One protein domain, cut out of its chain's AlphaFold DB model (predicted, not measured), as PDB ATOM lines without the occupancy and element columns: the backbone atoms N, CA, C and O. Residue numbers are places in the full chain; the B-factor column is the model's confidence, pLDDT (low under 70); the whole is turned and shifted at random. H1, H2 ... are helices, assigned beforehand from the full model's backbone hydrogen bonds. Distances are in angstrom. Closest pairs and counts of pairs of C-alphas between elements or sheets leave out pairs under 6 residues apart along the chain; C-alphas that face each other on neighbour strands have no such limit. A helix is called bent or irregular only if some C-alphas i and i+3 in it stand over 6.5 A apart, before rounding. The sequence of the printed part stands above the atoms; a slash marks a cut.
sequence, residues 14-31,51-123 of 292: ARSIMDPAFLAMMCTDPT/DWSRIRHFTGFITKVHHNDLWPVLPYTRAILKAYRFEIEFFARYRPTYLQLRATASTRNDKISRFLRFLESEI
ATOM      1  N   ALA A  14     -42.846 -18.567  26.759       96.25
ATOM      2  CA  ALA A  14     -44.031 -18.005  27.399       96.25
ATOM      3  C   ALA A  14     -43.665 -16.880  28.378       96.25
ATOM      4  O   ALA A  14     -44.290 -15.817  28.350       96.25
ATOM      5  N   ARG A  15     -42.615 -17.064  29.190       96.94
ATOM      6  CA  ARG A  15     -42.093 -16.023  30.081       96.94
ATOM      7  C   ARG A  15     -41.613 -14.811  29.294       96.94
ATOM      8  O   ARG A  15     -41.986 -13.703  29.642       96.94
ATOM      9  N   SER A  16     -40.879 -15.009  28.204       96.44
ATOM     10  CA  SER A  16     -40.424 -13.925  27.320       96.44
ATOM     11  C   SER A  16     -41.588 -13.124  26.742       96.44
ATOM     12  O   SER A  16     -41.513 -11.908  26.594       96.44
ATOM     13  N   ILE A  17     -42.711 -13.781  26.455       95.31
ATOM     14  CA  ILE A  17     -43.924 -13.079  26.049       95.31
ATOM     15  C   ILE A  17     -44.501 -12.302  27.242       95.31
ATOM     16  O   ILE A  17     -44.834 -11.129  27.099       95.31
ATOM     17  N   MET A  18     -44.641 -12.911  28.416       94.75
ATOM     18  CA  MET A  18     -45.386 -12.326  29.541       94.75
ATOM     19  C   MET A  18     -44.606 -11.305  30.385       94.75
ATOM     20  O   MET A  18     -45.234 -10.440  30.994       94.75
ATOM     21  N   ASP A  19     -43.278 -11.372  30.396       96.75
ATOM     22  CA  ASP A  19     -42.374 -10.556  31.210       96.75
ATOM     23  C   ASP A  19     -41.458  -9.712  30.297       96.75
ATOM     24  O   ASP A  19     -40.450 -10.210  29.782       96.75
ATOM     25  N   PRO A  20     -41.788  -8.422  30.068       95.94
ATOM     26  CA  PRO A  20     -40.987  -7.554  29.210       95.94
ATOM     27  C   PRO A  20     -39.566  -7.318  29.721       95.94
ATOM     28  O   PRO A  20     -38.676  -7.088  28.907       95.94
ATOM     29  N   ALA A  21     -39.347  -7.360  31.040       96.50
ATOM     30  CA  ALA A  21     -38.017  -7.179  31.613       96.50
ATOM     31  C   ALA A  21     -37.142  -8.399  31.309       96.50
ATOM     32  O   ALA A  21     -36.000  -8.243  30.877       96.50
ATOM     33  N   PHE A  22     -37.708  -9.606  31.436       97.44
ATOM     34  CA  PHE A  22     -37.031 -10.834  31.025       97.44
ATOM     35  C   PHE A  22     -36.687 -10.814  29.534       97.44
ATOM     36  O   PHE A  22     -35.544 -11.068  29.173       97.44
ATOM     37  N   LEU A  23     -37.624 -10.436  28.660       97.56
ATOM     38  CA  LEU A  23     -37.336 -10.347  27.225       97.56
ATOM     39  C   LEU A  23     -36.283  -9.282  26.890       97.56
ATOM     40  O   LEU A  23     -35.424  -9.530  26.053       97.56
ATOM     41  N   ALA A  24     -36.315  -8.114  27.538       96.75
ATOM     42  CA  ALA A  24     -35.301  -7.078  27.336       96.75
ATOM     43  C   ALA A  24     -33.897  -7.566  27.731       96.75
ATOM     44  O   ALA A  24     -32.932  -7.319  27.003       96.75
ATOM     45  N   MET A  25     -33.801  -8.308  28.839       97.31
ATOM     46  CA  MET A  25     -32.576  -8.995  29.246       97.31
ATOM     47  C   MET A  25     -32.151 -10.024  28.193       97.31
ATOM     48  O   MET A  25     -31.020  -9.954  27.730       97.31
ATOM     49  N   MET A  26     -33.055 -10.897  27.734       97.69
ATOM     50  CA  MET A  26     -32.755 -11.889  26.693       97.69
ATOM     51  C   MET A  26     -32.312 -11.256  25.365       97.69
ATOM     52  O   MET A  26     -31.471 -11.814  24.677       97.69
ATOM     53  N   CYS A  27     -32.825 -10.079  24.999       96.81
ATOM     54  CA  CYS A  27     -32.362  -9.354  23.812       96.81
ATOM     55  C   CYS A  27     -30.952  -8.760  23.962       96.81
ATOM     56  O   CYS A  27     -30.316  -8.483  22.949       96.81
ATOM     57  N   THR A  28     -30.500  -8.505  25.192       97.31
ATOM     58  CA  THR A  28     -29.233  -7.810  25.472       97.31
ATOM     59  C   THR A  28     -28.121  -8.793  25.824       97.31
ATOM     60  O   THR A  28     -27.019  -8.693  25.296       97.31
ATOM     61  N   ASP A  29     -28.420  -9.746  26.703       97.56
ATOM     62  CA  ASP A  29     -27.503 -10.775  27.181       97.56
ATOM     63  C   ASP A  29     -28.277 -12.083  27.452       97.56
ATOM     64  O   ASP A  29     -28.669 -12.368  28.594       97.56
ATOM     65  N   PRO A  30     -28.523 -12.895  26.401       97.31
ATOM     66  CA  PRO A  30     -29.175 -14.191  26.551       97.31
ATOM     67  C   PRO A  30     -28.411 -15.124  27.491       97.31
ATOM     68  O   PRO A  30     -29.029 -15.922  28.190       97.31
ATOM     69  N   THR A  31     -27.077 -15.036  27.524       96.56
ATOM     70  CA  THR A  31     -26.247 -15.896  28.372       96.56
ATOM     71  C   THR A  31     -26.595 -15.681  29.833       96.56
ATOM     72  O   THR A  31     -26.961 -16.644  30.504       96.56
ATOM     73  N   ASP A  51     -33.199 -15.882  17.692       97.62
ATOM     74  CA  ASP A  51     -33.417 -14.485  17.308       97.62
ATOM     75  C   ASP A  51     -34.421 -13.815  18.268       97.62
ATOM     76  O   ASP A  51     -35.632 -13.745  18.025       97.62
ATOM     77  N   TRP A  52     -33.904 -13.313  19.390       97.25
ATOM     78  CA  TRP A  52     -34.693 -12.613  20.404       97.25
ATOM     79  C   TRP A  52     -35.345 -11.326  19.877       97.25
ATOM     80  O   TRP A  52     -36.393 -10.920  20.385       97.25
ATOM     81  N   SER A  53     -34.801 -10.715  18.817       96.62
ATOM     82  CA  SER A  53     -35.431  -9.564  18.159       96.62
ATOM     83  C   SER A  53     -36.732  -9.968  17.462       96.62
ATOM     84  O   SER A  53     -37.734  -9.255  17.570       96.62
ATOM     85  N   ARG A  54     -36.777 -11.138  16.810       97.31
ATOM     86  CA  ARG A  54     -38.031 -11.675  16.247       97.31
ATOM     87  C   ARG A  54     -39.063 -11.966  17.323       97.31
ATOM     88  O   ARG A  54     -40.234 -11.647  17.123       97.31
ATOM     89  N   ILE A  55     -38.650 -12.514  18.468       97.69
ATOM     90  CA  ILE A  55     -39.560 -12.721  19.607       97.69
ATOM     91  C   ILE A  55     -40.109 -11.375  20.078       97.69
ATOM     92  O   ILE A  55     -41.323 -11.222  20.220       97.69
ATOM     93  N   ARG A  56     -39.251 -10.362  20.221       97.81
ATOM     94  CA  ARG A  56     -39.662  -8.993  20.552       97.81
ATOM     95  C   ARG A  56     -40.690  -8.440  19.569       97.81
ATOM     96  O   ARG A  56     -41.752  -7.990  20.001       97.81
ATOM     97  N   HIS A  57     -40.453  -8.542  18.264       97.81
ATOM     98  CA  HIS A  57     -41.420  -8.115  17.244       97.81
ATOM     99  C   HIS A  57     -42.722  -8.916  17.281       97.81
ATOM    100  O   HIS A  57     -43.797  -8.333  17.137       97.81
ATOM    101  N   PHE A  58     -42.658 -10.218  17.559       98.00
ATOM    102  CA  PHE A  58     -43.842 -11.050  17.753       98.00
ATOM    103  C   PHE A  58     -44.675 -10.589  18.959       98.00
ATOM    104  O   PHE A  58     -45.897 -10.453  18.855       98.00
ATOM    105  N   THR A  59     -44.039 -10.233  20.080       97.38
ATOM    106  CA  THR A  59     -44.762  -9.637  21.217       97.38
ATOM    107  C   THR A  59     -45.374  -8.275  20.879       97.38
ATOM    108  O   THR A  59     -46.477  -7.965  21.342       97.38
ATOM    109  N   GLY A  60     -44.715  -7.478  20.031       97.62
ATOM    110  CA  GLY A  60     -45.266  -6.239  19.484       97.62
ATOM    111  C   GLY A  60     -46.510  -6.500  18.635       97.62
ATOM    112  O   GLY A  60     -47.545  -5.866  18.833       97.62
ATOM    113  N   PHE A  61     -46.471  -7.510  17.766       97.94
ATOM    114  CA  PHE A  61     -47.630  -7.941  16.985       97.94
ATOM    115  C   PHE A  61     -48.815  -8.363  17.872       97.94
ATOM    116  O   PHE A  61     -49.930  -7.882  17.661       97.94
ATOM    117  N   ILE A  62     -48.584  -9.178  18.908       97.06
ATOM    118  CA  ILE A  62     -49.623  -9.551  19.885       97.06
ATOM    119  C   ILE A  62     -50.219  -8.298  20.543       97.06
ATOM    120  O   ILE A  62     -51.439  -8.139  20.619       97.06
ATOM    121  N   THR A  63     -49.361  -7.376  20.989       97.00
ATOM    122  CA  THR A  63     -49.783  -6.125  21.642       97.00
ATOM    123  C   THR A  63     -50.644  -5.274  20.708       97.00
ATOM    124  O   THR A  63     -51.681  -4.763  21.126       97.00
ATOM    125  N   LYS A  64     -50.272  -5.172  19.428       97.12
ATOM    126  CA  LYS A  64     -51.051  -4.487  18.389       97.12
ATOM    127  C   LYS A  64     -52.439  -5.103  18.203       97.12
ATOM    128  O   LYS A  64     -53.419  -4.364  18.138       97.12
ATOM    129  N   VAL A  65     -52.536  -6.434  18.120       96.88
ATOM    130  CA  VAL A  65     -53.824  -7.138  17.963       96.88
ATOM    131  C   VAL A  65     -54.752  -6.841  19.140       96.88
ATOM    132  O   VAL A  65     -55.931  -6.554  18.940       96.88
ATOM    133  N   HIS A  66     -54.219  -6.822  20.362       94.88
ATOM    134  CA  HIS A  66     -54.997  -6.476  21.550       94.88
ATOM    135  C   HIS A  66     -55.454  -5.008  21.619       94.88
ATOM    136  O   HIS A  66     -56.367  -4.719  22.388       94.88
ATOM    137  N   HIS A  67     -54.870  -4.108  20.822       92.06
ATOM    138  CA  HIS A  67     -55.284  -2.700  20.697       92.06
ATOM    139  C   HIS A  67     -56.184  -2.431  19.492       92.06
ATOM    140  O   HIS A  67     -56.398  -1.277  19.115       92.06
ATOM    141  N   ASN A  68     -56.737  -3.475  18.869       94.44
ATOM    142  CA  ASN A  68     -57.645  -3.295  17.739       94.44
ATOM    143  C   ASN A  68     -58.882  -2.445  18.078       94.44
ATOM    144  O   ASN A  68     -59.460  -1.841  17.177       94.44
ATOM    145  N   ASP A  69     -59.255  -2.340  19.359       94.56
ATOM    146  CA  ASP A  69     -60.344  -1.489  19.842       94.56
ATOM    147  C   ASP A  69     -60.049   0.018  19.756       94.56
ATOM    148  O   ASP A  69     -60.991   0.812  19.798       94.56
ATOM    149  N   LEU A  70     -58.782   0.425  19.605       94.94
ATOM    150  CA  LEU A  70     -58.391   1.831  19.444       94.94
ATOM    151  C   LEU A  70     -58.513   2.331  17.999       94.94
ATOM    152  O   LEU A  70     -58.690   3.526  17.768       94.94
ATOM    153  N   TRP A  71     -58.442   1.439  17.011       94.94
ATOM    154  CA  TRP A  71     -58.370   1.812  15.591       94.94
ATOM    155  C   TRP A  71     -59.611   2.463  14.991       94.94
ATOM    156  O   TRP A  71     -59.437   3.254  14.069       94.94
ATOM    157  N   PRO A  72     -60.834   2.234  15.500       96.06
ATOM    158  CA  PRO A  72     -61.973   3.066  15.124       96.06
ATOM    159  C   PRO A  72     -61.824   4.537  15.546       96.06
ATOM    160  O   PRO A  72     -62.479   5.395  14.963       96.06
ATOM    161  N   VAL A  73     -60.995   4.829  16.557       96.44
ATOM    162  CA  VAL A  73     -60.782   6.185  17.095       96.44
ATOM    163  C   VAL A  73     -59.527   6.844  16.524       96.44
ATOM    164  O   VAL A  73     -59.550   8.042  16.261       96.44
ATOM    165  N   LEU A  74     -58.461   6.066  16.312       97.94
ATOM    166  CA  LEU A  74     -57.158   6.533  15.822       97.94
ATOM    167  C   LEU A  74     -56.762   5.911  14.457       97.94
ATOM    168  O   LEU A  74     -55.667   5.336  14.336       97.94
ATOM    169  N   PRO A  75     -57.641   5.906  13.432       97.81
ATOM    170  CA  PRO A  75     -57.358   5.238  12.161       97.81
ATOM    171  C   PRO A  75     -56.151   5.822  11.414       97.81
ATOM    172  O   PRO A  75     -55.357   5.060  10.852       97.81
ATOM    173  N   TYR A  76     -55.980   7.144  11.412       98.06
ATOM    174  CA  TYR A  76     -54.921   7.823  10.670       98.06
ATOM    175  C   TYR A  76     -53.587   7.781  11.404       98.06
ATOM    176  O   TYR A  76     -52.571   7.544  10.762       98.06
ATOM    177  N   THR A  77     -53.574   7.873  12.734       97.88
ATOM    178  CA  THR A  77     -52.370   7.604  13.537       97.88
ATOM    179  C   THR A  77     -51.800   6.227  13.203       97.88
ATOM    180  O   THR A  77     -50.611   6.082  12.917       97.88
ATOM    181  N   ARG A  78     -52.662   5.202  13.146       97.50
ATOM    182  CA  ARG A  78     -52.258   3.853  12.736       97.50
ATOM    183  C   ARG A  78     -51.741   3.821  11.296       97.50
ATOM    184  O   ARG A  78     -50.746   3.152  11.022       97.50
ATOM    185  N   ALA A  79     -52.418   4.496  10.369       96.81
ATOM    186  CA  ALA A  79     -51.996   4.549   8.972       96.81
ATOM    187  C   ALA A  79     -50.609   5.199   8.814       96.81
ATOM    188  O   ALA A  79     -49.780   4.678   8.070       96.81
ATOM    189  N   ILE A  80     -50.315   6.255   9.576       95.81
ATOM    190  CA  ILE A  80     -48.998   6.906   9.605       95.81
ATOM    191  C   ILE A  80     -47.931   5.977  10.184       95.81
ATOM    192  O   ILE A  80     -46.879   5.801   9.572       95.81
ATOM    193  N   LEU A  81     -48.200   5.319  11.318       96.38
ATOM    194  CA  LEU A  81     -47.270   4.341  11.903       96.38
ATOM    195  C   LEU A  81     -46.907   3.224  10.910       96.38
ATOM    196  O   LEU A  81     -45.763   2.765  10.874       96.38
ATOM    197  N   LYS A  82     -47.873   2.796  10.087       95.69
ATOM    198  CA  LYS A  82     -47.644   1.841   8.994       95.69
ATOM    199  C   LYS A  82     -46.818   2.434   7.860       95.69
ATOM    200  O   LYS A  82     -45.903   1.761   7.394       95.69
ATOM    201  N   ALA A  83     -47.118   3.659   7.431       94.62
ATOM    202  CA  ALA A  83     -46.369   4.344   6.380       94.62
ATOM    203  C   ALA A  83     -44.881   4.485   6.752       94.62
ATOM    204  O   ALA A  83     -44.015   4.216   5.924       94.62
ATOM    205  N   TYR A  84     -44.584   4.774   8.023       94.44
ATOM    206  CA  TYR A  84     -43.215   4.799   8.553       94.44
ATOM    207  C   TYR A  84     -42.605   3.421   8.837       94.44
ATOM    208  O   TYR A  84     -41.456   3.344   9.265       94.44
ATOM    209  N   ARG A  85     -43.349   2.323   8.644       95.25
ATOM    210  CA  ARG A  85     -42.942   0.953   9.018       95.25
ATOM    211  C   ARG A  85     -42.509   0.820  10.487       95.25
ATOM    212  O   ARG A  85     -41.772  -0.093  10.839       95.25
ATOM    213  N   PHE A  86     -43.009   1.703  11.350       96.25
ATOM    214  CA  PHE A  86     -42.646   1.762  12.764       96.25
ATOM    215  C   PHE A  86     -43.671   1.065  13.669       96.25
ATOM    216  O   PHE A  86     -43.389   0.809  14.832       96.25
ATOM    217  N   GLU A  87     -44.843   0.692  13.140       96.88
ATOM    218  CA  GLU A  87     -45.954   0.114  13.913       96.88
ATOM    219  C   GLU A  87     -45.532  -1.069  14.812       96.88
ATOM    220  O   GLU A  87     -45.857  -1.077  15.997       96.88
ATOM    221  N   ILE A  88     -44.804  -2.066  14.291       98.00
ATOM    222  CA  ILE A  88     -44.428  -3.259  15.079       98.00
ATOM    223  C   ILE A  88     -43.392  -2.933  16.155       98.00
ATOM    224  O   ILE A  88     -43.534  -3.381  17.293       98.00
ATOM    225  N   GLU A  89     -42.380  -2.139  15.810       97.75
ATOM    226  CA  GLU A  89     -41.345  -1.713  16.752       97.75
ATOM    227  C   GLU A  89     -41.948  -0.844  17.866       97.75
ATOM    228  O   GLU A  89     -41.705  -1.099  19.044       97.75
ATOM    229  N   PHE A  90     -42.827   0.099  17.515       97.94
ATOM    230  CA  PHE A  90     -43.581   0.905  18.472       97.94
ATOM    231  C   PHE A  90     -44.358   0.033  19.462       97.94
ATOM    232  O   PHE A  90     -44.251   0.203  20.676       97.94
ATOM    233  N   PHE A  91     -45.117  -0.948  18.965       97.94
ATOM    234  CA  PHE A  91     -45.907  -1.820  19.830       97.94
ATOM    235  C   PHE A  91     -45.071  -2.768  20.685       97.94
ATOM    236  O   PHE A  91     -45.501  -3.128  21.783       97.94
ATOM    237  N   ALA A  92     -43.893  -3.168  20.210       97.62
ATOM    238  CA  ALA A  92     -42.953  -3.926  21.020       97.62
ATOM    239  C   ALA A  92     -42.470  -3.093  22.219       97.62
ATOM    240  O   ALA A  92     -42.464  -3.594  23.342       97.62
ATOM    241  N   ARG A  93     -42.166  -1.805  22.005       97.50
ATOM    242  CA  ARG A  93     -41.783  -0.868  23.075       97.50
ATOM    243  C   ARG A  93     -42.941  -0.494  23.992       97.50
ATOM    244  O   ARG A  93     -42.743  -0.344  25.189       97.50
ATOM    245  N   TYR A  94     -44.158  -0.393  23.460       97.62
ATOM    246  CA  TYR A  94     -45.359  -0.048  24.230       97.62
ATOM    247  C   TYR A  94     -45.848  -1.169  25.161       97.62
ATOM    248  O   TYR A  94     -46.648  -0.935  26.071       97.62
ATOM    249  N   ARG A  95     -45.380  -2.405  24.955       96.19
ATOM    250  CA  ARG A  95     -45.835  -3.590  25.690       96.19
ATOM    251  C   ARG A  95     -45.824  -3.439  27.222       96.19
ATOM    252  O   ARG A  95     -46.838  -3.803  27.819       96.19
ATOM    253  N   PRO A  96     -44.772  -2.916  27.884       96.00
ATOM    254  CA  PRO A  96     -44.776  -2.747  29.338       96.00
ATOM    255  C   PRO A  96     -45.934  -1.859  29.812       96.00
ATOM    256  O   PRO A  96     -46.687  -2.242  30.709       96.00
ATOM    257  N   THR A  97     -46.148  -0.723  29.143       96.06
ATOM    258  CA  THR A  97     -47.252   0.209  29.423       96.06
ATOM    259  C   THR A  97     -48.617  -0.456  29.221       96.06
ATOM    260  O   THR A  97     -49.536  -0.264  30.020       96.06
ATOM    261  N   TYR A  98     -48.752  -1.290  28.186       95.06
ATOM    262  CA  TYR A  98     -49.968  -2.067  27.948       95.06
ATOM    263  C   TYR A  98     -50.260  -3.089  29.053       95.06
ATOM    264  O   TYR A  98     -51.404  -3.199  29.499       95.06
ATOM    265  N   LEU A  99     -49.257  -3.838  29.516       93.81
ATOM    266  CA  LEU A  99     -49.463  -4.828  30.578       93.81
ATOM    267  C   LEU A  99     -49.903  -4.157  31.887       93.81
ATOM    268  O   LEU A  99     -50.822  -4.649  32.541       93.81
ATOM    269  N   GLN A 100     -49.344  -2.987  32.211       93.44
ATOM    270  CA  GLN A 100     -49.793  -2.171  33.346       93.44
ATOM    271  C   GLN A 100     -51.249  -1.708  33.190       93.44
ATOM    272  O   GLN A 100     -52.018  -1.749  34.145       93.44
ATOM    273  N   LEU A 101     -51.648  -1.288  31.984       92.69
ATOM    274  CA  LEU A 101     -53.033  -0.916  31.672       92.69
ATOM    275  C   LEU A 101     -54.013  -2.079  31.799       92.69
ATOM    276  O   LEU A 101     -55.162  -1.857  32.173       92.69
ATOM    277  N   ARG A 102     -53.583  -3.291  31.434       91.12
ATOM    278  CA  ARG A 102     -54.402  -4.507  31.499       91.12
ATOM    279  C   ARG A 102     -54.603  -4.983  32.936       91.12
ATOM    280  O   ARG A 102     -55.639  -5.568  33.228       91.12
ATOM    281  N   ALA A 103     -53.638  -4.721  33.816       91.69
ATOM    282  CA  ALA A 103     -53.762  -4.998  35.244       91.69
ATOM    283  C   ALA A 103     -54.799  -4.095  35.941       91.69
ATOM    284  O   ALA A 103     -55.262  -4.424  37.030       91.69
ATOM    285  N   THR A 104     -55.192  -2.976  35.319       92.81
ATOM    286  CA  THR A 104     -56.212  -2.055  35.834       92.81
ATOM    287  C   THR A 104     -57.500  -2.120  35.008       92.81
ATOM    288  O   THR A 104     -57.469  -2.362  33.802       92.81
ATOM    289  N   ALA A 105     -58.658  -1.855  35.623       88.50
ATOM    290  CA  ALA A 105     -59.948  -1.757  34.927       88.50
ATOM    291  C   ALA A 105     -60.063  -0.440  34.124       88.50
ATOM    292  O   ALA A 105     -60.882   0.427  34.417       88.50
ATOM    293  N   SER A 106     -59.181  -0.263  33.139       92.81
ATOM    294  CA  SER A 106     -58.999   0.986  32.393       92.81
ATOM    295  C   SER A 106     -60.141   1.239  31.408       92.81
ATOM    296  O   SER A 106     -60.491   0.362  30.610       92.81
ATOM    297  N   THR A 107     -60.679   2.459  31.391       92.94
ATOM    298  CA  THR A 107     -61.685   2.865  30.401       92.94
ATOM    299  C   THR A 107     -61.060   3.027  29.010       92.94
ATOM    300  O   THR A 107     -59.840   3.129  28.854       92.94
ATOM    301  N   ARG A 108     -61.888   3.102  27.958       92.38
ATOM    302  CA  ARG A 108     -61.400   3.398  26.596       92.38
ATOM    303  C   ARG A 108     -60.651   4.737  26.537       92.38
ATOM    304  O   ARG A 108     -59.635   4.821  25.857       92.38
ATOM    305  N   ASN A 109     -61.115   5.751  27.271       92.00
ATOM    306  CA  ASN A 109     -60.449   7.055  27.332       92.00
ATOM    307  C   ASN A 109     -59.078   6.962  28.009       92.00
ATOM    308  O   ASN A 109     -58.128   7.575  27.523       92.00
ATOM    309  N   ASP A 110     -58.949   6.153  29.064       93.25
ATOM    310  CA  ASP A 110     -57.655   5.920  29.717       93.25
ATOM    311  C   ASP A 110     -56.675   5.241  28.762       93.25
ATOM    312  O   ASP A 110     -55.523   5.661  28.655       93.25
ATOM    313  N   LYS A 111     -57.138   4.226  28.018       95.19
ATOM    314  CA  LYS A 111     -56.319   3.535  27.012       95.19
ATOM    315  C   LYS A 111     -55.833   4.488  25.917       95.19
ATOM    316  O   LYS A 111     -54.645   4.475  25.613       95.19
ATOM    317  N   ILE A 112     -56.722   5.317  25.355       95.38
ATOM    318  CA  ILE A 112     -56.367   6.316  24.328       95.38
ATOM    319  C   ILE A 112     -55.342   7.304  24.888       95.38
ATOM    320  O   ILE A 112     -54.276   7.475  24.304       95.38
ATOM    321  N   SER A 113     -55.621   7.888  26.056       94.62
ATOM    322  CA  SER A 113     -54.751   8.898  26.669       94.62
ATOM    323  C   SER A 113     -53.356   8.343  26.972       94.62
ATOM    324  O   SER A 113     -52.351   9.015  26.754       94.62
ATOM    325  N   ARG A 114     -53.264   7.101  27.473       96.06
ATOM    326  CA  ARG A 114     -51.970   6.453  27.740       96.06
ATOM    327  C   ARG A 114     -51.232   6.066  26.460       96.06
ATOM    328  O   ARG A 114     -50.019   6.241  26.414       96.06
ATOM    329  N   PHE A 115     -51.943   5.585  25.440       97.56
ATOM    330  CA  PHE A 115     -51.361   5.285  24.132       97.56
ATOM    331  C   PHE A 115     -50.741   6.537  23.507       97.56
ATOM    332  O   PHE A 115     -49.588   6.501  23.093       97.56
ATOM    333  N   LEU A 116     -51.478   7.651  23.490       97.00
ATOM    334  CA  LEU A 116     -51.021   8.908  22.898       97.00
ATOM    335  C   LEU A 116     -49.867   9.533  23.678       97.00
ATOM    336  O   LEU A 116     -48.889   9.948  23.073       97.00
ATOM    337  N   ARG A 117     -49.920   9.508  25.013       97.12
ATOM    338  CA  ARG A 117     -48.796   9.963  25.844       97.12
ATOM    339  C   ARG A 117     -47.525   9.156  25.583       97.12
ATOM    340  O   ARG A 117     -46.447   9.730  25.510       97.12
ATOM    341  N   PHE A 118     -47.650   7.834  25.465       97.81
ATOM    342  CA  PHE A 118     -46.510   6.980  25.144       97.81
ATOM    343  C   PHE A 118     -45.997   7.231  23.720       97.81
ATOM    344  O   PHE A 118     -44.792   7.284  23.497       97.81
ATOM    345  N   LEU A 119     -46.907   7.430  22.762       97.62
ATOM    346  CA  LEU A 119     -46.559   7.823  21.401       97.62
ATOM    347  C   LEU A 119     -45.724   9.104  21.401       97.62
ATOM    348  O   LEU A 119     -44.629   9.094  20.857       97.62
ATOM    349  N   GLU A 120     -46.197  10.154  22.071       96.31
ATOM    350  CA  GLU A 120     -45.504  11.440  22.196       96.31
ATOM    351  C   GLU A 120     -44.127  11.333  22.864       96.31
ATOM    352  O   GLU A 120     -43.227  12.079  22.489       96.31
ATOM    353  N   SER A 121     -43.934  10.417  23.821       96.94
ATOM    354  CA  SER A 121     -42.626  10.222  24.462       96.94
ATOM    355  C   SER A 121     -41.629   9.428  23.616       96.94
ATOM    356  O   SER A 121     -40.427   9.578  23.807       96.94
ATOM    357  N   GLU A 122     -42.107   8.570  22.712       96.25
ATOM    358  CA  GLU A 122     -41.253   7.689  21.901       96.25
ATOM    359  C   GLU A 122     -40.853   8.287  20.552       96.25
ATOM    360  O   GLU A 122     -39.861   7.856  19.960       96.25
ATOM    361  N   ILE A 123     -41.633   9.233  20.026       94.75
ATOM    362  CA  ILE A 123     -41.414   9.776  18.685       94.75
ATOM    363  C   ILE A 123     -40.810  11.174  18.739       94.75
ATOM    364  O   ILE A 123     -41.269  12.065  19.448       94.75
TER     365      ILE A 123
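Overview. This is residues 14 to 31 and 51 to 123 of the 292 residues of an uncharacterized protein of Kribbella sp. VKM Ac-2566 (UniProt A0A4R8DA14). A kinked helix, H5, runs through the middle of this small helical domain, with H3 crossing it on one side and H6 crossing it more loosely on the other. The short H1 and H2 sit by the first part of H3, and H4 lies near the beginning of H5. The printed part has 91 residues with six named helices, H1 to H6 in order along the chain, and no named strand; the class is all helix. It is compact, with a radius of gyration of the C-alphas of 13.3 A, and spans 42 by 32 by 22 A.

Along the chain. H5, the longest helix by residues, holds residues 87 to 102 and measures 20.0 A from first to last C-alpha. It has a kink of 56 degrees near residue 96 and is irregular, with C-alphas 93 and 96 7.2 A apart. H3 is residues 52 to 66, 21.2 A long, and H6 is residues 108 to 122, 21.1 A long. H4 is residues 75 to 83, H2 is residues 20 to 28, and H1 is residues 14 to 18. H1 begins at C-alpha 14, (-44.031, -18.005, 27.399); H5 begins at C-alpha 87, (-45.954, 0.114, 13.913); H6 ends at C-alpha 122, (-41.253, 7.689, 21.901).

Arrangement. H5 touches H3 with 25 pairs of C-alphas within 8 A, at a steep tilt of 63 degrees; the closest C-alphas, of Gly 60 and Ala 92, are 3.6 A apart. H5 and H6 only just touch, with 3 pairs within 8 A, the closest being the C-alphas of Tyr 94 and Phe 118 at 7.2 A; they run opposite ways at a steep tilt of 48 degrees. H4 is close to H5 but not clearly touching, with the C-alphas of Leu 81 and Glu 87 closest at 4.9 A. H3 is the hub, touching three helices. With residues 52 to 56 alone it touches H2, at a shallow tilt of 29 degrees, opposite ways; the closest C-alphas are those of Cys 27 and Trp 52, 5.3 A apart. With residues 55 to 59 alone it only just touches H1, with 3 pairs within 8 A, the closest being the C-alphas of Ile 17 and Thr 59 at 6.0 A. H1 and H2 touch only at the corner by their link, Ser 16 to Leu 23 being the closest C-alphas at 4.7 A. H3 and H6 are apart. In H1, H2, H3, H4 and H6 each O i to N i+4 pair is within hydrogen-bond range; in H5, 10 of 12 are.

Size, cuts and confidence. The two C-alphas farthest apart, of Thr 31 and Pro 72, are 42.6 A from each other. Residues 32 to 50 are cut out, and C-alphas 31 and 51 are 13.3 A apart across the cut. Of the links printed whole, H1 to H2, H4 to H5 and H5 to H6 are tight, and H3 to H4 is short. The mean pLDDT of the printed part is 96.0, and no printed residue is under 70.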